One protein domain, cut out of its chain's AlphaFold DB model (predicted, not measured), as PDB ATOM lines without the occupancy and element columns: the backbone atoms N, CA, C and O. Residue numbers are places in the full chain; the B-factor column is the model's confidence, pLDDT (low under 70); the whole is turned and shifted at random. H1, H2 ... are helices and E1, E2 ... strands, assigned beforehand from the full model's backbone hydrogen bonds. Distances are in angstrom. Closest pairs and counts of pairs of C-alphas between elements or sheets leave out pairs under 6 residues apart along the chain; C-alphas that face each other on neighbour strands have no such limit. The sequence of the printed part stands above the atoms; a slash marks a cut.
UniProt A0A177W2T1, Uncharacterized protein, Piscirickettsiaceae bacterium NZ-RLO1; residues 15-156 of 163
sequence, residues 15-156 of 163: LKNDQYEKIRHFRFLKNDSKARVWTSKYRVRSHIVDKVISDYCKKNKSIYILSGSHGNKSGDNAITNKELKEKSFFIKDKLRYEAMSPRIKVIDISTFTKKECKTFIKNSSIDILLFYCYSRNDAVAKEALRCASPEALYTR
ATOM      1  N   LEU A  15      31.520 -16.116  23.945       70.12
ATOM      2  CA  LEU A  15      30.098 -16.124  23.634       70.12
ATOM      3  C   LEU A  15      29.278 -16.418  24.877       70.12
ATOM      4  O   LEU A  15      29.646 -17.278  25.688       70.12
ATOM      5  N   LYS A  16      28.098 -15.801  24.930       79.25
ATOM      6  CA  LYS A  16      27.038 -16.198  25.854       79.25
ATOM      7  C   LYS A  16      26.641 -17.655  25.609       79.25
ATOM      8  O   LYS A  16      26.806 -18.196  24.508       79.25
ATOM      9  N   ASN A  17      26.129 -18.316  26.646       72.00
ATOM     10  CA  ASN A  17      25.808 -19.745  26.590       72.00
ATOM     11  C   ASN A  17      24.837 -20.082  25.446       72.00
ATOM     12  O   ASN A  17      25.095 -21.012  24.690       72.00
ATOM     13  N   ASP A  18      23.771 -19.309  25.260       74.31
ATOM     14  CA  ASP A  18      22.777 -19.504  24.197       74.31
ATOM     15  C   ASP A  18      23.379 -19.383  22.782       74.31
ATOM     16  O   ASP A  18      23.068 -20.174  21.887       74.31
ATOM     17  N   GLN A  19      24.301 -18.437  22.585       69.88
ATOM     18  CA  GLN A  19      25.036 -18.260  21.333       69.88
ATOM     19  C   GLN A  19      25.991 -19.433  21.083       69.88
ATOM     20  O   GLN A  19      26.037 -19.965  19.970       69.88
ATOM     21  N   TYR A  20      26.709 -19.881  22.117       68.06
ATOM     22  CA  TYR A  20      27.606 -21.037  22.043       68.06
ATOM     23  C   TYR A  20      26.842 -22.332  21.711       68.06
ATOM     24  O   TYR A  20      27.296 -23.151  20.907       68.06
ATOM     25  N   GLU A  21      25.660 -22.518  22.301       68.50
ATOM     26  CA  GLU A  21      24.788 -23.673  22.074       68.50
ATOM     27  C   GLU A  21      24.309 -23.767  20.618       68.50
ATOM     28  O   GLU A  21      24.303 -24.859  20.056       68.50
ATOM     29  N   LYS A  22      24.008 -22.641  19.962       67.38
ATOM     30  CA  LYS A  22      23.558 -22.616  18.555       67.38
ATOM     31  C   LYS A  22      24.645 -23.009  17.548       67.38
ATOM     32  O   LYS A  22      24.338 -23.480  16.451       67.38
ATOM     33  N   ILE A  23      25.919 -22.809  17.883       65.88
ATOM     34  CA  ILE A  23      27.029 -22.953  16.925       65.88
ATOM     35  C   ILE A  23      27.889 -24.202  17.132       65.88
ATOM     36  O   ILE A  23      28.656 -24.562  16.241       65.88
ATOM     37  N   ARG A  24      27.753 -24.883  18.276       67.12
ATOM     38  CA  ARG A  24      28.491 -26.109  18.639       67.12
ATOM     39  C   ARG A  24      27.989 -27.394  17.984       67.12
ATOM     40  O   ARG A  24      28.373 -28.482  18.400       67.12
ATOM     41  N   HIS A  25      27.100 -27.295  17.005       75.31
ATOM     42  CA  HIS A  25      26.560 -28.459  16.313       75.31
ATOM     43  C   HIS A  25      27.502 -28.932  15.203       75.31
ATOM     44  O   HIS A  25      28.294 -28.154  14.659       75.31
ATOM     45  N   PHE A  26      27.384 -30.211  14.842       82.25
ATOM     46  CA  PHE A  26      28.013 -30.727  13.635       82.25
ATOM     47  C   PHE A  26      27.463 -30.009  12.399       82.25
ATOM     48  O   PHE A  26      26.261 -29.775  12.266       82.25
ATOM     49  N   ARG A  27      28.362 -29.677  11.478       85.50
ATOM     50  CA  ARG A  27      28.050 -29.224  10.121       85.50
ATOM     51  C   ARG A  27      28.887 -30.045   9.158       85.50
ATOM     52  O   ARG A  27      29.980 -30.461   9.527       85.50
ATOM     53  N   PHE A  28      28.413 -30.262   7.940       88.88
ATOM     54  CA  PHE A  28      29.207 -30.978   6.948       88.88
ATOM     55  C   PHE A  28      29.840 -30.039   5.925       88.88
ATOM     56  O   PHE A  28      29.274 -29.010   5.554       88.88
ATOM     57  N   LEU A  29      31.016 -30.443   5.462       89.50
ATOM     58  CA  LEU A  29      31.613 -30.009   4.204       89.50
ATOM     59  C   LEU A  29      31.507 -31.166   3.203       89.50
ATOM     60  O   LEU A  29      31.183 -32.286   3.597       89.50
ATOM     61  N   LYS A  30      31.752 -30.914   1.918       91.19
ATOM     62  CA  LYS A  30      31.866 -31.985   0.920       91.19
ATOM     63  C   LYS A  30      33.333 -32.230   0.593       91.19
ATOM     64  O   LYS A  30      34.085 -31.267   0.481       91.19
ATOM     65  N   ASN A  31      33.718 -33.494   0.461       92.06
ATOM     66  CA  ASN A  31      35.029 -33.868  -0.062       92.06
ATOM     67  C   ASN A  31      35.016 -33.956  -1.603       92.06
ATOM     68  O   ASN A  31      33.994 -33.680  -2.238       92.06
ATOM     69  N   ASP A  32      36.142 -34.362  -2.195       91.19
ATOM     70  CA  ASP A  32      36.312 -34.449  -3.653       91.19
ATOM     71  C   ASP A  32      35.341 -35.480  -4.279       91.19
ATOM     72  O   ASP A  32      34.866 -35.295  -5.398       91.19
ATOM     73  N   SER A  33      34.945 -36.508  -3.521       93.12
ATOM     74  CA  SER A  33      33.936 -37.509  -3.906       93.12
ATOM     75  C   SER A  33      32.485 -37.065  -3.659       93.12
ATOM     76  O   SER A  33      31.561 -37.867  -3.799       93.12
ATOM     77  N   LYS A  34      32.255 -35.797  -3.291       93.56
ATOM     78  CA  LYS A  34      30.949 -35.208  -2.925       93.56
ATOM     79  C   LYS A  34      30.297 -35.802  -1.664       93.56
ATOM     80  O   LYS A  34      29.171 -35.402  -1.341       93.56
ATOM     81  N   ALA A  35      30.986 -36.683  -0.935       95.62
ATOM     82  CA  ALA A  35      30.526 -37.228   0.337       95.62
ATOM     83  C   ALA A  35      30.554 -36.151   1.430       95.62
ATOM     84  O   ALA A  35      31.371 -35.224   1.406       95.62
ATOM     85  N   ARG A  36      29.633 -36.252   2.388       95.94
ATOM     86  CA  ARG A  36      29.511 -35.317   3.511       95.94
ATOM     87  C   ARG A  36      30.527 -35.676   4.580       95.94
ATOM     88  O   ARG A  36      30.504 -36.778   5.109       95.94
ATOM     89  N   VAL A  37      31.355 -34.715   4.962       95.06
ATOM     90  CA  VAL A  37      32.274 -34.824   6.095       95.06
ATOM     91  C   VAL A  37      31.759 -33.935   7.218       95.06
ATOM     92  O   VAL A  37      31.966 -32.719   7.216       95.06
ATOM     93  N   TRP A  38      31.032 -34.541   8.152       93.69
ATOM     94  CA  TRP A  38      30.523 -33.903   9.356       93.69
ATOM     95  C   TRP A  38      31.670 -33.579  10.302       93.69
ATOM     96  O   TRP A  38      32.430 -34.443  10.732       93.69
ATOM     97  N   THR A  39      31.768 -32.306  10.646       90.06
ATOM     98  CA  THR A  39      32.799 -31.748  11.505       90.06
ATOM     99  C   THR A  39      32.188 -30.751  12.483       90.06
ATOM    100  O   THR A  39      31.082 -30.237  12.281       90.06
ATOM    101  N   SER A  40      32.895 -30.479  13.568       84.38
ATOM    102  CA  SER A  40      32.452 -29.555  14.600       84.38
ATOM    103  C   SER A  40      33.471 -28.449  14.793       84.38
ATOM    104  O   SER A  40      34.675 -28.673  14.890       84.38
ATOM    105  N   LYS A  41      32.984 -27.211  14.861       75.75
ATOM    106  CA  LYS A  41      33.842 -26.080  15.219       75.75
ATOM    107  C   LYS A  41      34.153 -26.043  16.721       75.75
ATOM    108  O   LYS A  41      35.132 -25.429  17.120       75.75
ATOM    109  N   TYR A  42      33.342 -26.713  17.538       73.75
ATOM    110  CA  TYR A  42      33.396 -26.656  18.997       73.75
ATOM    111  C   TYR A  42      33.107 -28.020  19.613       73.75
ATOM    112  O   TYR A  42      32.678 -28.939  18.921       73.75
ATOM    113  N   ARG A  43      33.284 -28.133  20.932       76.94
ATOM    114  CA  ARG A  43      32.894 -29.327  21.689       76.94
ATOM    115  C   ARG A  43      31.408 -29.640  21.488       76.94
ATOM    116  O   ARG A  43      30.547 -28.822  21.822       76.94
ATOM    117  N   VAL A  44      31.132 -30.842  20.992       73.88
ATOM    118  CA  VAL A  44      29.779 -31.353  20.750       73.88
ATOM    119  C   VAL A  44      29.335 -32.226  21.923       73.88
ATOM    120  O   VAL A  44      30.156 -32.898  22.545       73.88
ATOM    121  N   ARG A  45      28.037 -32.211  22.246       74.94
ATOM    122  CA  ARG A  45      27.433 -33.153  23.204       74.94
ATOM    123  C   ARG A  45      27.015 -34.445  22.500       74.94
ATOM    124  O   ARG A  45      26.598 -34.404  21.345       74.94
ATOM    125  N   SER A  46      27.047 -35.558  23.230       75.62
ATOM    126  CA  SER A  46      26.674 -36.894  22.738       75.62
ATOM    127  C   SER A  46      25.315 -36.923  22.030       75.62
ATOM    128  O   SER A  46      25.234 -37.413  20.914       75.62
ATOM    129  N   HIS A  47      24.274 -36.292  22.580       80.38
ATOM    130  CA  HIS A  47      22.938 -36.324  21.963       80.38
ATOM    131  C   HIS A  47      22.867 -35.708  20.548       80.38
ATOM    132  O   HIS A  47      22.016 -36.090  19.748       80.38
ATOM    133  N   ILE A  48      23.743 -34.751  20.208       82.12
ATOM    134  CA  ILE A  48      23.797 -34.183  18.847       82.12
ATOM    135  C   ILE A  48      24.384 -35.208  17.873       82.12
ATOM    136  O   ILE A  48      23.942 -35.300  16.730       82.12
ATOM    137  N   VAL A  49      25.364 -35.981  18.336       86.00
ATOM    138  CA  VAL A  49      25.985 -37.074  17.580       86.00
ATOM    139  C   VAL A  49      24.958 -38.170  17.338       86.00
ATOM    140  O   VAL A  49      24.756 -38.583  16.198       86.00
ATOM    141  N   ASP A  50      24.240 -38.548  18.396       89.50
ATOM    142  CA  ASP A  50      23.184 -39.556  18.349       89.50
ATOM    143  C   ASP A  50      22.098 -39.177  17.339       89.50
ATOM    144  O   ASP A  50      21.622 -40.029  16.595       89.50
ATOM    145  N   LYS A  51      21.751 -37.885  17.242       89.81
ATOM    146  CA  LYS A  51      20.803 -37.389  16.237       89.81
ATOM    147  C   LYS A  51      21.320 -37.570  14.808       89.81
ATOM    148  O   LYS A  51      20.569 -38.051  13.963       89.81
ATOM    149  N   VAL A  52      22.579 -37.210  14.534       91.81
ATOM    150  CA  VAL A  52      23.183 -37.425  13.206       91.81
ATOM    151  C   VAL A  52      23.151 -38.911  12.868       91.81
ATOM    152  O   VAL A  52      22.648 -39.278  11.815       91.81
ATOM    153  N   ILE A  53      23.614 -39.773  13.770       93.81
ATOM    154  CA  ILE A  53      23.696 -41.219  13.530       93.81
ATOM    155  C   ILE A  53      22.303 -41.843  13.364       93.81
ATOM    156  O   ILE A  53      22.087 -42.613  12.429       93.81
ATOM    157  N   SER A  54      21.331 -41.452  14.193       94.44
ATOM    158  CA  SER A  54      19.938 -41.902  14.084       94.44
ATOM    159  C   SER A  54      19.334 -41.573  12.716       94.44
ATOM    160  O   SER A  54      18.646 -42.411  12.134       94.44
ATOM    161  N   ASP A  55      19.633 -40.398  12.152       95.31
ATOM    162  CA  ASP A  55      19.182 -40.034  10.807       95.31
ATOM    163  C   ASP A  55      19.773 -40.944   9.717       95.31
ATOM    164  O   ASP A  55      19.083 -41.236   8.736       95.31
ATOM    165  N   TYR A  56      21.020 -41.411   9.865       96.81
ATOM    166  CA  TYR A  56      21.621 -42.385   8.942       96.81
ATOM    167  C   TYR A  56      20.975 -43.764   9.082       96.81
ATOM    168  O   TYR A  56      20.642 -44.362   8.058       96.81
ATOM    169  N   CYS A  57      20.711 -44.220  10.314       96.12
ATOM    170  CA  CYS A  57      19.973 -45.462  10.561       96.12
ATOM    171  C   CYS A  57      18.588 -45.424   9.901       96.12
ATOM    172  O   CYS A  57      18.261 -46.302   9.108       96.12
ATOM    173  N   LYS A  58      17.802 -44.366  10.152       96.81
ATOM    174  CA  LYS A  58      16.449 -44.194   9.588       96.81
ATOM    175  C   LYS A  58      16.437 -44.168   8.061       96.81
ATOM    176  O   LYS A  58      15.499 -44.651   7.442       96.81
ATOM    177  N   LYS A  59      17.474 -43.588   7.448       96.62
ATOM    178  CA  LYS A  59      17.607 -43.477   5.985       96.62
ATOM    179  C   LYS A  59      18.336 -44.665   5.355       96.62
ATOM    180  O   LYS A  59      18.584 -44.627   4.152       96.62
ATOM    181  N   ASN A  60      18.709 -45.674   6.145       95.31
ATOM    182  CA  ASN A  60      19.475 -46.837   5.705       95.31
ATOM    183  C   ASN A  60      20.773 -46.460   4.954       95.31
ATOM    184  O   ASN A  60      21.150 -47.098   3.968       95.31
ATOM    185  N   LYS A  61      21.446 -45.385   5.390       97.00
ATOM    186  CA  LYS A  61      22.664 -44.853   4.758       97.00
ATOM    187  C   LYS A  61      23.916 -45.267   5.518       97.00
ATOM    188  O   LYS A  61      23.915 -45.312   6.743       97.00
ATOM    189  N   SER A  62      24.997 -45.499   4.780       97.88
ATOM    190  CA  SER A  62      26.307 -45.787   5.364       97.88
ATOM    191  C   SER A  62      27.012 -44.521   5.840       97.88
ATOM    192  O   SER A  62      26.911 -43.472   5.199       97.88
ATOM    193  N   ILE A  63      27.748 -44.638   6.945       98.25
ATOM    194  CA  ILE A  63      28.597 -43.573   7.484       98.25
ATOM    195  C   ILE A  63      29.816 -44.165   8.192       98.25
ATOM    196  O   ILE A  63      29.726 -45.184   8.882       98.25
ATOM    197  N   TYR A  64      30.956 -43.498   8.039       98.38
ATOM    198  CA  TYR A  64      32.165 -43.764   8.807       98.38
ATOM    199  C   TYR A  64      32.312 -42.778   9.954       98.38
ATOM    200  O   TYR A  64      32.259 -41.570   9.752       98.38
ATOM    201  N   ILE A  65      32.537 -43.284  11.161       96.81
ATOM    202  CA  ILE A  65      32.763 -42.474  12.356       96.81
ATOM    203  C   ILE A  65      34.248 -42.547  12.697       96.81
ATOM    204  O   ILE A  65      34.758 -43.611  13.030       96.81
ATOM    205  N   LEU A  66      34.949 -41.421  12.616       95.69
ATOM    206  CA  LEU A  66      36.353 -41.325  13.005       95.69
ATOM    207  C   LEU A  66      36.445 -41.015  14.503       95.69
ATOM    208  O   LEU A  66      36.033 -39.933  14.920       95.69
ATOM    209  N   SER A  67      36.981 -41.950  15.289       94.62
ATOM    210  CA  SER A  67      37.095 -41.873  16.756       94.62
ATOM    211  C   SER A  67      38.504 -42.291  17.233       94.62
ATOM    212  O   SER A  67      39.429 -42.401  16.429       94.62
ATOM    213  N   GLY A  68      38.699 -42.481  18.540       93.44
ATOM    214  CA  GLY A  68      39.971 -42.873  19.163       93.44
ATOM    215  C   GLY A  68      40.895 -41.712  19.502       93.44
ATOM    216  O   GLY A  68      42.057 -41.909  19.859       93.44
ATOM    217  N   SER A  69      40.387 -40.489  19.402       92.75
ATOM    218  CA  SER A  69      41.167 -39.276  19.572       92.75
ATOM    219  C   SER A  69      40.347 -38.200  20.263       92.75
ATOM    220  O   SER A  69      39.177 -38.004  19.943       92.75
ATOM    221  N   HIS A  70      40.990 -37.412  21.113       89.06
ATOM    222  CA  HIS A  70      40.544 -36.047  21.361       89.06
ATOM    223  C   HIS A  70      40.936 -35.148  20.203       89.06
ATOM    224  O   HIS A  70      41.894 -35.419  19.483       89.06
ATOM    225  N   GLY A  71      40.211 -34.051  20.050       86.62
ATOM    226  CA  GLY A  71      40.705 -32.904  19.310       86.62
ATOM    227  C   GLY A  71      40.720 -31.703  20.239       86.62
ATOM    228  O   GLY A  71      39.861 -31.573  21.117       86.62
ATOM    229  N   ASN A  72      41.716 -30.841  20.089       84.75
ATOM    230  CA  ASN A  72      41.838 -29.643  20.907       84.75
ATOM    231  C   ASN A  72      41.567 -28.374  20.081       84.75
ATOM    232  O   ASN A  72      41.472 -28.380  18.853       84.75
ATOM    233  N   LYS A  73      41.442 -27.247  20.781       78.94
ATOM    234  CA  LYS A  73      41.191 -25.937  20.169       78.94
ATOM    235  C   LYS A  73      42.292 -25.482  19.200       78.94
ATOM    236  O   LYS A  73      41.981 -24.729  18.278       78.94
ATOM    237  N   SER A  74      43.527 -25.940  19.407       79.44
ATOM    238  CA  SER A  74      44.697 -25.640  18.574       79.44
ATOM    239  C   SER A  74      44.684 -26.403  17.247       79.44
ATOM    240  O   SER A  74      45.432 -26.056  16.338       79.44
ATOM    241  N   GLY A  75      43.787 -27.385  17.103       81.50
ATOM    242  CA  GLY A  75      43.699 -28.232  15.921       81.50
ATOM    243  C   GLY A  75      44.567 -29.482  16.002       81.50
ATOM    244  O   GLY A  75      44.769 -30.120  14.970       81.50
ATOM    245  N   ASP A  76      45.061 -29.835  17.192       88.62
ATOM    246  CA  ASP A  76      45.747 -31.103  17.410       88.62
ATOM    247  C   ASP A  76      44.751 -32.224  17.683       88.62
ATOM    248  O   ASP A  76      43.677 -32.013  18.255       88.62
ATOM    249  N   ASN A  77      45.159 -33.431  17.313       92.44
ATOM    250  CA  ASN A  77      44.498 -34.691  17.625       92.44
ATOM    251  C   ASN A  77      45.561 -35.801  17.716       92.44
ATOM    252  O   ASN A  77      46.753 -35.530  17.600       92.44
ATOM    253  N   ALA A  78      45.156 -37.059  17.858       93.06
ATOM    254  CA  ALA A  78      46.042 -38.218  17.960       93.06
ATOM    255  C   ALA A  78      46.928 -38.455  16.720       93.06
ATOM    256  O   ALA A  78      47.823 -39.300  16.759       93.06
ATOM    257  N   ILE A  79      46.702 -37.747  15.611       92.81
ATOM    258  CA  ILE A  79      47.573 -37.785  14.432       92.81
ATOM    259  C   ILE A  79      48.788 -36.872  14.640       92.81
ATOM    260  O   ILE A  79      49.888 -37.244  14.235       92.81
ATOM    261  N   THR A  80      48.609 -35.704  15.269       88.88
ATOM    262  CA  THR A  80      49.675 -34.702  15.475       88.88
ATOM    263  C   THR A  80      50.256 -34.697  16.889       88.88
ATOM    264  O   THR A  80      51.433 -34.395  17.048       88.88
ATOM    265  N   ASN A  81      49.471 -35.073  17.899       91.69
ATOM    266  CA  ASN A  81      49.896 -35.258  19.282       91.69
ATOM    267  C   ASN A  81      49.334 -36.581  19.830       91.69
ATOM    268  O   ASN A  81      48.137 -36.706  20.094       91.69
ATOM    269  N   LYS A  82      50.211 -37.570  20.037       91.44
ATOM    270  CA  LYS A  82      49.831 -38.916  20.496       91.44
ATOM    271  C   LYS A  82      49.279 -38.954  21.922       91.44
ATOM    272  O   LYS A  82      48.551 -39.892  22.230       91.44
ATOM    273  N   GLU A  83      49.527 -37.939  22.746       92.31
ATOM    274  CA  GLU A  83      48.927 -37.813  24.084       92.31
ATOM    275  C   GLU A  83      47.405 -37.620  24.024       92.31
ATOM    276  O   GLU A  83      46.695 -37.949  24.966       92.31
ATOM    277  N   LEU A  84      46.881 -37.135  22.890       92.00
ATOM    278  CA  LEU A  84      45.442 -36.980  22.659       92.00
ATOM    279  C   LEU A  84      44.764 -38.279  22.201       92.00
ATOM    280  O   LEU A  84      43.571 -38.269  21.882       92.00
ATOM    281  N   LYS A  85      45.499 -39.393  22.126       94.25
ATOM    282  CA  LYS A  85      44.924 -40.713  21.857       94.25
ATOM    283  C   LYS A  85      44.050 -41.143  23.027       94.25
ATOM    284  O   LYS A  85      44.519 -41.238  24.153       94.25
ATOM    285  N   GLU A  86      42.815 -41.538  22.732       91.31
ATOM    286  CA  GLU A  86      41.899 -42.060  23.745       91.31
ATOM    287  C   GLU A  86      41.284 -43.384  23.292       91.31
ATOM    288  O   GLU A  86      40.212 -43.443  22.690       91.31
ATOM    289  N   LYS A  87      41.978 -44.491  23.585       91.38
ATOM    290  CA  LYS A  87      41.543 -45.845  23.193       91.38
ATOM    291  C   LYS A  87      40.161 -46.197  23.759       91.38
ATOM    292  O   LYS A  87      39.374 -46.872  23.097       91.38
ATOM    293  N   SER A  88      39.856 -45.730  24.969       91.75
ATOM    294  CA  SER A  88      38.558 -45.949  25.614       91.75
ATOM    295  C   SER A  88      37.407 -45.306  24.830       91.75
ATOM    296  O   SER A  88      36.333 -45.900  24.769       91.75
ATOM    297  N   PHE A  89      37.627 -44.153  24.183       88.31
ATOM    298  CA  PHE A  89      36.634 -43.516  23.313       88.31
ATOM    299  C   PHE A  89      36.340 -44.372  22.091       88.31
ATOM    300  O   PHE A  89      35.180 -44.679  21.842       88.31
ATOM    301  N   PHE A  90      37.381 -44.839  21.395       94.62
ATOM    302  CA  PHE A  90      37.194 -45.721  20.244       94.62
ATOM    303  C   PHE A  90      36.388 -46.974  20.604       94.62
ATOM    304  O   PHE A  90      35.424 -47.296  19.914       94.62
ATOM    305  N   ILE A  91      36.747 -47.662  21.695       96.00
ATOM    306  CA  ILE A  91      36.064 -48.897  22.110       96.00
ATOM    307  C   ILE A  91      34.592 -48.619  22.439       96.00
ATOM    308  O   ILE A  91      33.714 -49.338  21.961       96.00
ATOM    309  N   LYS A  92      34.309 -47.566  23.220       94.12
ATOM    310  CA  LYS A  92      32.935 -47.192  23.590       94.12
ATOM    311  C   LYS A  92      32.102 -46.816  22.367       94.12
ATOM    312  O   LYS A  92      30.979 -47.295  22.234       94.12
ATOM    313  N   ASP A  93      32.655 -46.013  21.465       93.62
ATOM    314  CA  ASP A  93      31.963 -45.584  20.251       93.62
ATOM    315  C   ASP A  93      31.704 -46.756  19.307       93.62
ATOM    316  O   ASP A  93      30.606 -46.875  18.767       93.62
ATOM    317  N   LYS A  94      32.684 -47.652  19.147       96.19
ATOM    318  CA  LYS A  94      32.549 -48.864  18.336       96.19
ATOM    319  C   LYS A  94      31.415 -49.746  18.845       96.19
ATOM    320  O   LYS A  94      30.497 -50.039  18.084       96.19
ATOM    321  N   LEU A  95      31.443 -50.106  20.133       96.44
ATOM    322  CA  LEU A  95      30.400 -50.929  20.756       96.44
ATOM    323  C   LEU A  95      29.021 -50.277  20.645       96.44
ATOM    324  O   LEU A  95      28.037 -50.955  20.365       96.44
ATOM    325  N   ARG A  96      28.951 -48.957  20.838       94.31
ATOM    326  CA  ARG A  96      27.689 -48.224  20.811       94.31
ATOM    327  C   ARG A  96      27.101 -48.114  19.408       94.31
ATOM    328  O   ARG A  96      25.930 -48.423  19.227       94.31
ATOM    329  N   TYR A  97      27.868 -47.626  18.433       95.19
ATOM    330  CA  TYR A  97      27.303 -47.214  17.145       95.19
ATOM    331  C   TYR A  97      27.295 -48.315  16.090       95.19
ATOM    332  O   TYR A  97      26.381 -48.330  15.270       95.19
ATOM    333  N   GLU A  98      28.244 -49.258  16.106       96.88
ATOM    334  CA  GLU A  98      28.180 -50.398  15.176       96.88
ATOM    335  C   GLU A  98      27.011 -51.335  15.528       96.88
ATOM    336  O   GLU A  98      26.404 -51.919  14.633       96.88
ATOM    337  N   ALA A  99      26.605 -51.395  16.805       95.88
ATOM    338  CA  ALA A  99      25.401 -52.112  17.234       95.88
ATOM    339  C   ALA A  99      24.092 -51.470  16.728       95.88
ATOM    340  O   ALA A  99      23.070 -52.147  16.643       95.88
ATOM    341  N   MET A 100      24.100 -50.178  16.374       95.06
ATOM    342  CA  MET A 100      22.901 -49.485  15.881       95.06
ATOM    343  C   MET A 100      22.569 -49.821  14.423       95.06
ATOM    344  O   MET A 100      21.414 -49.692  14.016       95.06
ATOM    345  N   SER A 101      23.569 -50.167  13.609       95.69
ATOM    346  CA  SER A 101      23.379 -50.557  12.211       95.69
ATOM    347  C   SER A 101      24.668 -51.144  11.625       95.69
ATOM    348  O   SER A 101      25.722 -50.524  11.771       95.69
ATOM    349  N   PRO A 102      24.599 -52.221  10.816       95.12
ATOM    350  CA  PRO A 102      25.768 -52.759  10.109       95.12
ATOM    351  C   PRO A 102      26.353 -51.798   9.054       95.12
ATOM    352  O   PRO A 102      27.426 -52.044   8.505       95.12
ATOM    353  N   ARG A 103      25.647 -50.705   8.730       96.94
ATOM    354  CA  ARG A 103      26.097 -49.668   7.785       96.94
ATOM    355  C   ARG A 103      26.939 -48.575   8.445       96.94
ATOM    356  O   ARG A 103      27.497 -47.730   7.741       96.94
ATOM    357  N   ILE A 104      27.025 -48.584   9.772       97.81
ATOM    358  CA  ILE A 104      27.901 -47.702  10.534       97.81
ATOM    359  C   ILE A 104      29.198 -48.455  10.801       97.81
ATOM    360  O   ILE A 104      29.171 -49.579  11.296       97.81
ATOM    361  N   LYS A 105      30.338 -47.829  10.499       98.06
ATOM    362  CA  LYS A 105      31.647 -48.342  10.933       98.06
ATOM    363  C   LYS A 105      32.406 -47.278  11.699       98.06
ATOM    364  O   LYS A 105      32.474 -46.128  11.256       98.06
ATOM    365  N   VAL A 106      32.999 -47.670  12.820       97.31
ATOM    366  CA  VAL A 106      33.841 -46.798  13.640       97.31
ATOM    367  C   VAL A 106      35.307 -47.113  13.352       97.31
ATOM    368  O   VAL A 106      35.731 -48.268  13.384       97.31
ATOM    369  N   ILE A 107      36.088 -46.078  13.053       97.06
ATOM    370  CA  ILE A 107      37.482 -46.168  12.613       97.06
ATOM    371  C   ILE A 107      38.368 -45.449  13.634       97.06
ATOM    372  O   ILE A 107      38.142 -44.275  13.936       97.06
ATOM    373  N   ASP A 108      39.381 -46.148  14.149       96.12
ATOM    374  CA  ASP A 108      40.362 -45.596  15.089       96.12
ATOM    375  C   ASP A 108      41.425 -44.770  14.351       96.12
ATOM    376  O   ASP A 108      42.414 -45.304  13.838       96.12
ATOM    377  N   ILE A 109      41.256 -43.449  14.336       94.19
ATOM    378  CA  ILE A 109      42.219 -42.555  13.682       94.19
ATOM    379  C   ILE A 109      43.528 -42.393  14.452       94.19
ATOM    380  O   ILE A 109      44.492 -41.873  13.893       94.19
ATOM    381  N   SER A 110      43.617 -42.845  15.709       92.12
ATOM    382  CA  SER A 110      44.872 -42.762  16.471       92.12
ATOM    383  C   SER A 110      45.984 -43.633  15.879       92.12
ATOM    384  O   SER A 110      47.173 -43.401  16.138       92.12
ATOM    385  N   THR A 111      45.587 -44.619  15.071       91.88
ATOM    386  CA  THR A 111      46.466 -45.521  14.323       91.88
ATOM    387  C   THR A 111      46.907 -44.957  12.976       91.88
ATOM    388  O   THR A 111      47.863 -45.463  12.401       91.88
ATOM    389  N   PHE A 112      46.263 -43.894  12.486       94.69
ATOM    390  CA  PHE A 112      46.581 -43.321  11.185       94.69
ATOM    391  C   PHE A 112      47.829 -42.440  11.244       94.69
ATOM    392  O   PHE A 112      48.076 -41.689  12.196       94.69
ATOM    393  N   THR A 113      48.569 -42.455  10.143       94.38
ATOM    394  CA  THR A 113      49.468 -41.371   9.761       94.38
ATOM    395  C   THR A 113      48.671 -40.180   9.219       94.38
ATOM    396  O   THR A 113      47.527 -40.292   8.762       94.38
ATOM    397  N   LYS A 114      49.315 -39.008   9.176       93.38
ATOM    398  CA  LYS A 114      48.739 -37.806   8.555       93.38
ATOM    399  C   LYS A 114      48.326 -38.036   7.097       93.38
ATOM    400  O   LYS A 114      47.264 -37.573   6.681       93.38
ATOM    401  N   LYS A 115      49.151 -38.749   6.321       94.81
ATOM    402  CA  LYS A 115      48.885 -39.027   4.902       94.81
ATOM    403  C   LYS A 115      47.669 -39.937   4.730       94.81
ATOM    404  O   LYS A 115      46.828 -39.646   3.878       94.81
ATOM    405  N   GLU A 116      47.556 -40.989   5.538       96.50
ATOM    406  CA  GLU A 116      46.421 -41.919   5.496       96.50
ATOM    407  C   GLU A 116      45.119 -41.217   5.861       96.50
ATOM    408  O   GLU A 116      44.169 -41.271   5.085       96.50
ATOM    409  N   CYS A 117      45.095 -40.470   6.970       95.38
ATOM    410  CA  CYS A 117      43.893 -39.750   7.383       95.38
ATOM    411  C   CYS A 117      43.441 -38.732   6.327       95.38
ATOM    412  O   CYS A 117      42.269 -38.700   5.948       95.38
ATOM    413  N   LYS A 118      44.381 -37.950   5.781       95.00
ATOM    414  CA  LYS A 118      44.089 -36.992   4.709       95.00
ATOM    415  C   LYS A 118      43.512 -37.679   3.474       95.00
ATOM    416  O   LYS A 118      42.510 -37.219   2.933       95.00
ATOM    417  N   THR A 119      44.138 -38.769   3.037       95.69
ATOM    418  CA  THR A 119      43.700 -39.540   1.863       95.69
ATOM    419  C   THR A 119      42.310 -40.127   2.090       95.69
ATOM    420  O   THR A 119      41.451 -40.013   1.218       95.69
ATOM    421  N   PHE A 120      42.066 -40.677   3.280       96.94
ATOM    422  CA  PHE A 120      40.782 -41.242   3.674       96.94
ATOM    423  C   PHE A 120      39.661 -40.194   3.641       96.94
ATOM    424  O   PHE A 120      38.651 -40.391   2.968       96.94
ATOM    425  N   ILE A 121      39.855 -39.046   4.304       95.94
ATOM    426  CA  ILE A 121      38.856 -37.964   4.340       95.94
ATOM    427  C   ILE A 121      38.579 -37.427   2.932       95.94
ATOM    428  O   ILE A 121      37.422 -37.224   2.559       95.94
ATOM    429  N   LYS A 122      39.637 -37.202   2.149       94.94
ATOM    430  CA  LYS A 122      39.546 -36.607   0.814       94.94
ATOM    431  C   LYS A 122      38.791 -37.497  -0.180       94.94
ATOM    432  O   LYS A 122      37.974 -36.979  -0.935       94.94
ATOM    433  N   ASN A 123      39.063 -38.804  -0.169       95.50
ATOM    434  CA  ASN A 123      38.656 -39.718  -1.243       95.50
ATOM    435  C   ASN A 123      37.492 -40.652  -0.875       95.50
ATOM    436  O   ASN A 123      37.063 -41.443  -1.712       95.50
ATOM    437  N   SER A 124      37.000 -40.623   0.367       97.00
ATOM    438  CA  SER A 124      35.874 -41.477   0.760       97.00
ATOM    439  C   SER A 124      34.616 -41.129  -0.036       97.00
ATOM    440  O   SER A 124      34.147 -39.995  -0.002       97.00
ATOM    441  N   SER A 125      34.016 -42.122  -0.689       97.12
ATOM    442  CA  SER A 125      32.680 -42.014  -1.289       97.12
ATOM    443  C   SER A 125      31.547 -42.163  -0.265       97.12
ATOM    444  O   SER A 125      30.387 -41.916  -0.586       97.12
ATOM    445  N   ILE A 126      31.877 -42.558   0.967       97.94
ATOM    446  CA  ILE A 126      30.946 -42.705   2.088       97.94
ATOM    447  C   ILE A 126      31.055 -41.478   2.989       97.94
ATOM    448  O   ILE A 126      32.154 -40.963   3.215       97.94
ATOM    449  N   ASP A 127      29.916 -41.018   3.505       98.06
ATOM    450  CA  ASP A 127      29.866 -39.901   4.443       98.06
ATOM    451  C   ASP A 127      30.705 -40.206   5.696       98.06
ATOM    452  O   ASP A 127      30.762 -41.337   6.179       98.06
ATOM    453  N   ILE A 128      31.361 -39.183   6.235       97.75
ATOM    454  CA  ILE A 128      32.263 -39.279   7.381       97.75
ATOM    455  C   ILE A 128      31.745 -38.389   8.508       97.75
ATOM    456  O   ILE A 128      31.322 -37.261   8.273       97.75
ATOM    457  N   LEU A 129      31.847 -38.858   9.744       95.81
ATOM    458  CA  LEU A 129      31.669 -38.088  10.964       95.81
ATOM    459  C   LEU A 129      32.985 -38.034  11.738       95.81
ATOM    460  O   LEU A 129      33.467 -39.050  12.233       95.81
ATOM    461  N   LEU A 130      33.559 -36.838  11.864       93.69
ATOM    462  CA  LEU A 130      34.756 -36.595  12.668       93.69
ATOM    463  C   LEU A 130      34.369 -36.481  14.142       93.69
ATOM    464  O   LEU A 130      34.025 -35.391  14.616       93.69
ATOM    465  N   PHE A 131      34.396 -37.604  14.857       90.44
ATOM    466  CA  PHE A 131      33.832 -37.707  16.194       90.44
ATOM    467  C   PHE A 131      34.845 -37.392  17.302       90.44
ATOM    468  O   PHE A 131      35.127 -38.183  18.193       90.44
ATOM    469  N   TYR A 132      35.384 -36.179  17.236       88.62
ATOM    470  CA  TYR A 132      36.264 -35.606  18.245       88.62
ATOM    471  C   TYR A 132      36.070 -34.089  18.314       88.62
ATOM    472  O   TYR A 132      35.562 -33.452  17.385       88.62
ATOM    473  N   CYS A 133      36.417 -33.502  19.459       84.81
ATOM    474  CA  CYS A 133      36.175 -32.085  19.720       84.81
ATOM    475  C   CYS A 133      36.963 -31.191  18.755       84.81
ATOM    476  O   CYS A 133      38.091 -31.507  18.397       84.81
ATOM    477  N   TYR A 134      36.385 -30.051  18.359       82.25
ATOM    478  CA  TYR A 134      37.054 -29.068  17.493       82.25
ATOM    479  C   TYR A 134      37.565 -29.656  16.167       82.25
ATOM    480  O   TYR A 134      38.520 -29.143  15.588       82.25
ATOM    481  N   SER A 135      36.918 -30.707  15.651       86.50
ATOM    482  CA  SER A 135      37.354 -31.409  14.441       86.50
ATOM    483  C   SER A 135      37.443 -30.535  13.185       86.50
ATOM    484  O   SER A 135      38.092 -30.910  12.215       86.50
ATOM    485  N   ARG A 136      36.840 -29.342  13.180       83.31
ATOM    486  CA  ARG A 136      36.968 -28.366  12.085       83.31
ATOM    487  C   ARG A 136      38.286 -27.596  12.131       83.31
ATOM    488  O   ARG A 136      38.705 -27.053  11.113       83.31
ATOM    489  N   ASN A 137      38.915 -27.521  13.300       78.50
ATOM    490  CA  ASN A 137      40.219 -26.894  13.471       78.50
ATOM    491  C   ASN A 137      41.366 -27.861  13.161       78.50
ATOM    492  O   ASN A 137      42.489 -27.381  13.014       78.50
ATOM    493  N   ASP A 138      41.105 -29.166  13.026       85.25
ATOM    494  CA  ASP A 138      42.122 -30.170  12.705       85.25
ATOM    495  C   ASP A 138      42.863 -29.824  11.408       85.25
ATOM    496  O   ASP A 138      42.259 -29.633  10.349       85.25
ATOM    497  N   ALA A 139      44.189 -29.721  11.492       81.00
ATOM    498  CA  ALA A 139      45.026 -29.382  10.347       81.00
ATOM    499  C   ALA A 139      44.880 -30.406   9.210       81.00
ATOM    500  O   ALA A 139      44.827 -30.020   8.042       81.00
ATOM    501  N   VAL A 140      44.752 -31.692   9.545       87.62
ATOM    502  CA  VAL A 140      44.682 -32.773   8.554       87.62
ATOM    503  C   VAL A 140      43.356 -32.737   7.789       87.62
ATOM    504  O   VAL A 140      43.360 -32.770   6.557       87.62
ATOM    505  N   ALA A 141      42.234 -32.584   8.491       88.38
ATOM    506  CA  ALA A 141      40.909 -32.425   7.902       88.38
ATOM    507  C   ALA A 141      40.817 -31.157   7.042       88.38
ATOM    508  O   ALA A 141      40.280 -31.211   5.937       88.38
ATOM    509  N   LYS A 142      41.384 -30.029   7.492       85.19
ATOM    510  CA  LYS A 142      41.418 -28.785   6.700       85.19
ATOM    511  C   LYS A 142      42.195 -28.958   5.401       85.19
ATOM    512  O   LYS A 142      41.714 -28.571   4.338       85.19
ATOM    513  N   GLU A 143      43.368 -29.585   5.471       87.44
ATOM    514  CA  GLU A 143      44.157 -29.911   4.285       87.44
ATOM    515  C   GLU A 143      43.428 -30.874   3.338       87.44
ATOM    516  O   GLU A 143      43.567 -30.749   2.121       87.44
ATOM    517  N   ALA A 144      42.682 -31.843   3.876       89.88
ATOM    518  CA  ALA A 144      41.909 -32.798   3.083       89.88
ATOM    519  C   ALA A 144      40.723 -32.131   2.369       89.88
ATOM    520  O   ALA A 144      40.435 -32.461   1.222       89.88
ATOM    521  N   LEU A 145      40.062 -31.182   3.036       88.31
ATOM    522  CA  LEU A 145      38.831 -30.530   2.573       88.31
ATOM    523  C   LEU A 145      39.068 -29.187   1.869       88.31
ATOM    524  O   LEU A 145      38.107 -28.553   1.438       88.31
ATOM    525  N   ARG A 146      40.326 -28.731   1.779       84.56
ATOM    526  CA  ARG A 146      40.729 -27.432   1.203       84.56
ATOM    527  C   ARG A 146      39.934 -26.253   1.777       84.56
ATOM    528  O   ARG A 146      39.562 -25.333   1.052       84.56
ATOM    529  N   CYS A 147      39.649 -26.284   3.078       72.44
ATOM    530  CA  CYS A 147      38.833 -25.268   3.735       72.44
ATOM    531  C   CYS A 147      39.664 -24.396   4.685       72.44
ATOM    532  O   CYS A 147      40.568 -24.871   5.376       72.44
ATOM    533  N   ALA A 148      39.352 -23.097   4.718       61.78
ATOM    534  CA  ALA A 148      39.981 -22.167   5.645       61.78
ATOM    535  C   ALA A 148      39.529 -22.443   7.089       61.78
ATOM    536  O   ALA A 148      38.372 -22.798   7.351       61.78
ATOM    537  N   SER A 149      40.453 -22.255   8.037       53.97
ATOM    538  CA  SER A 149      40.132 -22.269   9.464       53.97
ATOM    539  C   SER A 149      39.109 -21.164   9.747       53.97
ATOM    540  O   SER A 149      39.187 -20.097   9.137       53.97
ATOM    541  N   PRO A 150      38.171 -21.340  10.687       53.31
ATOM    542  CA  PRO A 150      37.535 -20.167  11.250       53.31
ATOM    543  C   PRO A 150      38.622 -19.300  11.899       53.31
ATOM    544  O   PRO A 150      39.343 -19.777  12.770       53.31
ATOM    545  N   GLU A 151      38.717 -18.037  11.486       53.91
ATOM    546  CA  GLU A 151      39.688 -17.046  11.991       53.91
ATOM    547  C   GLU A 151      39.599 -16.834  13.511       53.91
ATOM    548  O   GLU A 151      40.524 -16.321  14.140       53.91
ATOM    549  N   ALA A 152      38.488 -17.267  14.114       54.66
ATOM    550  CA  ALA A 152      38.222 -17.140  15.529       54.66
ATOM    551  C   ALA A 152      37.858 -18.466  16.217       54.66
ATOM    552  O   ALA A 152      37.010 -19.238  15.738       54.66
ATOM    553  N   LEU A 153      38.466 -18.670  17.389       58.31
ATOM    554  CA  LEU A 153      38.107 -19.656  18.397       58.31
ATOM    555  C   LEU A 153      37.026 -19.056  19.291       58.31
ATOM    556  O   LEU A 153      37.265 -18.049  19.944       58.31
ATOM    557  N   TYR A 154      35.864 -19.694  19.373       62.03
ATOM    558  CA  TYR A 154      34.796 -19.215  20.240       62.03
ATOM    559  C   TYR A 154      34.705 -20.073  21.497       62.03
ATOM    560  O   TYR A 154      34.658 -21.302  21.413       62.03
ATOM    561  N   THR A 155      34.696 -19.431  22.659       64.38
ATOM    562  CA  THR A 155      34.616 -20.081  23.973       64.38
ATOM    563  C   THR A 155      33.373 -19.598  24.703       64.38
ATOM    564  O   THR A 155      32.841 -18.541  24.382       64.38
ATOM    565  N   ARG A 156      32.895 -20.347  25.698       68.12
ATOM    566  CA  ARG A 156      31.853 -19.822  26.588       68.12
ATOM    567  C   ARG A 156      32.431 -18.705  27.455       68.12
ATOM    568  O   ARG A 156      33.578 -18.813  27.884       68.12
TER     569      ARG A 156
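What this domain is: This is residues 15 to 156 of the 163 residues of an uncharacterized protein of Piscirickettsiaceae bacterium NZ-RLO1 (UniProt A0A177W2T1). A strongly twisted sheet of five strands stands in the middle, with H2 and H3 covering one face and H4 the other; H5 packs side by side with H4. Away from this core, H1 and E6 bring the two ends of the printed part together. The printed part has 142 residues, with five named helices and six named strands in the order H1 E1 E2 H2 E3 H3 E4 H4 E5 H5 E6, a mixed class. The mixed sheet has the order E1 E2 E5 E3 E4, with only E1 antiparallel to its neighbour. The whole is compact and rounded, with a radius of gyration of the C-alphas of 14.2 A and spans of 39 by 34 by 31 A.

Where its parts are: H1, residues 17 to 23, begins at C-alpha 17, (25.808, -19.745, 26.590). E1 is residues 26 to 30 and E2 residues 36 to 40. H2, residues 46 to 58, is 18.2 A long. E3 is residues 63 to 67. H3, residues 87 to 98, is 16.2 A long, and E4 is residues 104 to 108. H4, residues 114 to 123, is 14.2 A long. E5 is residues 127 to 130 and H5 residues 139 to 145. E6, residues 152 to 156, ends at C-alpha 156, (31.853, -19.822, 26.588).

How they stand to each other: E1 and E2 form a hairpin, antiparallel, with N 27 and O 39 2.9 A apart. E2 and E5 are parallel, N 38 and O 128 at 2.7 A. E5 and E3 are parallel, N 129 and O 64 at 2.7 A. E3 and E4 are parallel, N 65 and O 105 at 2.8 A. Two split strand-helix-strand units, with another strand between their two parallel strands, are E2, H2, E3 and E4, H4, E5; E3, H3, E4 is such a unit with neighbour strands. The three crossovers are right-handed. H3 is over E4 at a height over the sheet of 8.0 A, its closest C-alphas being those of Lys 94 and Val 106, 5.3 A. H2 is on the same face at 8.3 A, and H4 on the opposite face at 11.4 A. H4 and H5 touch at Lys 118 and Ala 144, closest C-alphas 5.0 A, with a shallow tilt of 23 degrees, the same way. H5 only grazes the sheet with residues 141 to 145. H1 is not on the sheet, and E6 pairs with no named strand; their closest C-alphas, of Asn 17 and Arg 156, are 6.0 A apart. Every O i to N i+4 pair is within hydrogen-bond range in H2, H3, H4 and H5, and 2 of 3 in H1.

The domain as a whole: The C-alphas farthest apart, of Lys 16 and Pro 102, are 39.8 A apart. The printed part has no cut, and the link E3 to H3, residues 68 to 86, is long. Mean pLDDT of the printed part is 87.4; residues 19 to 24 and 148 to 156 are under 70.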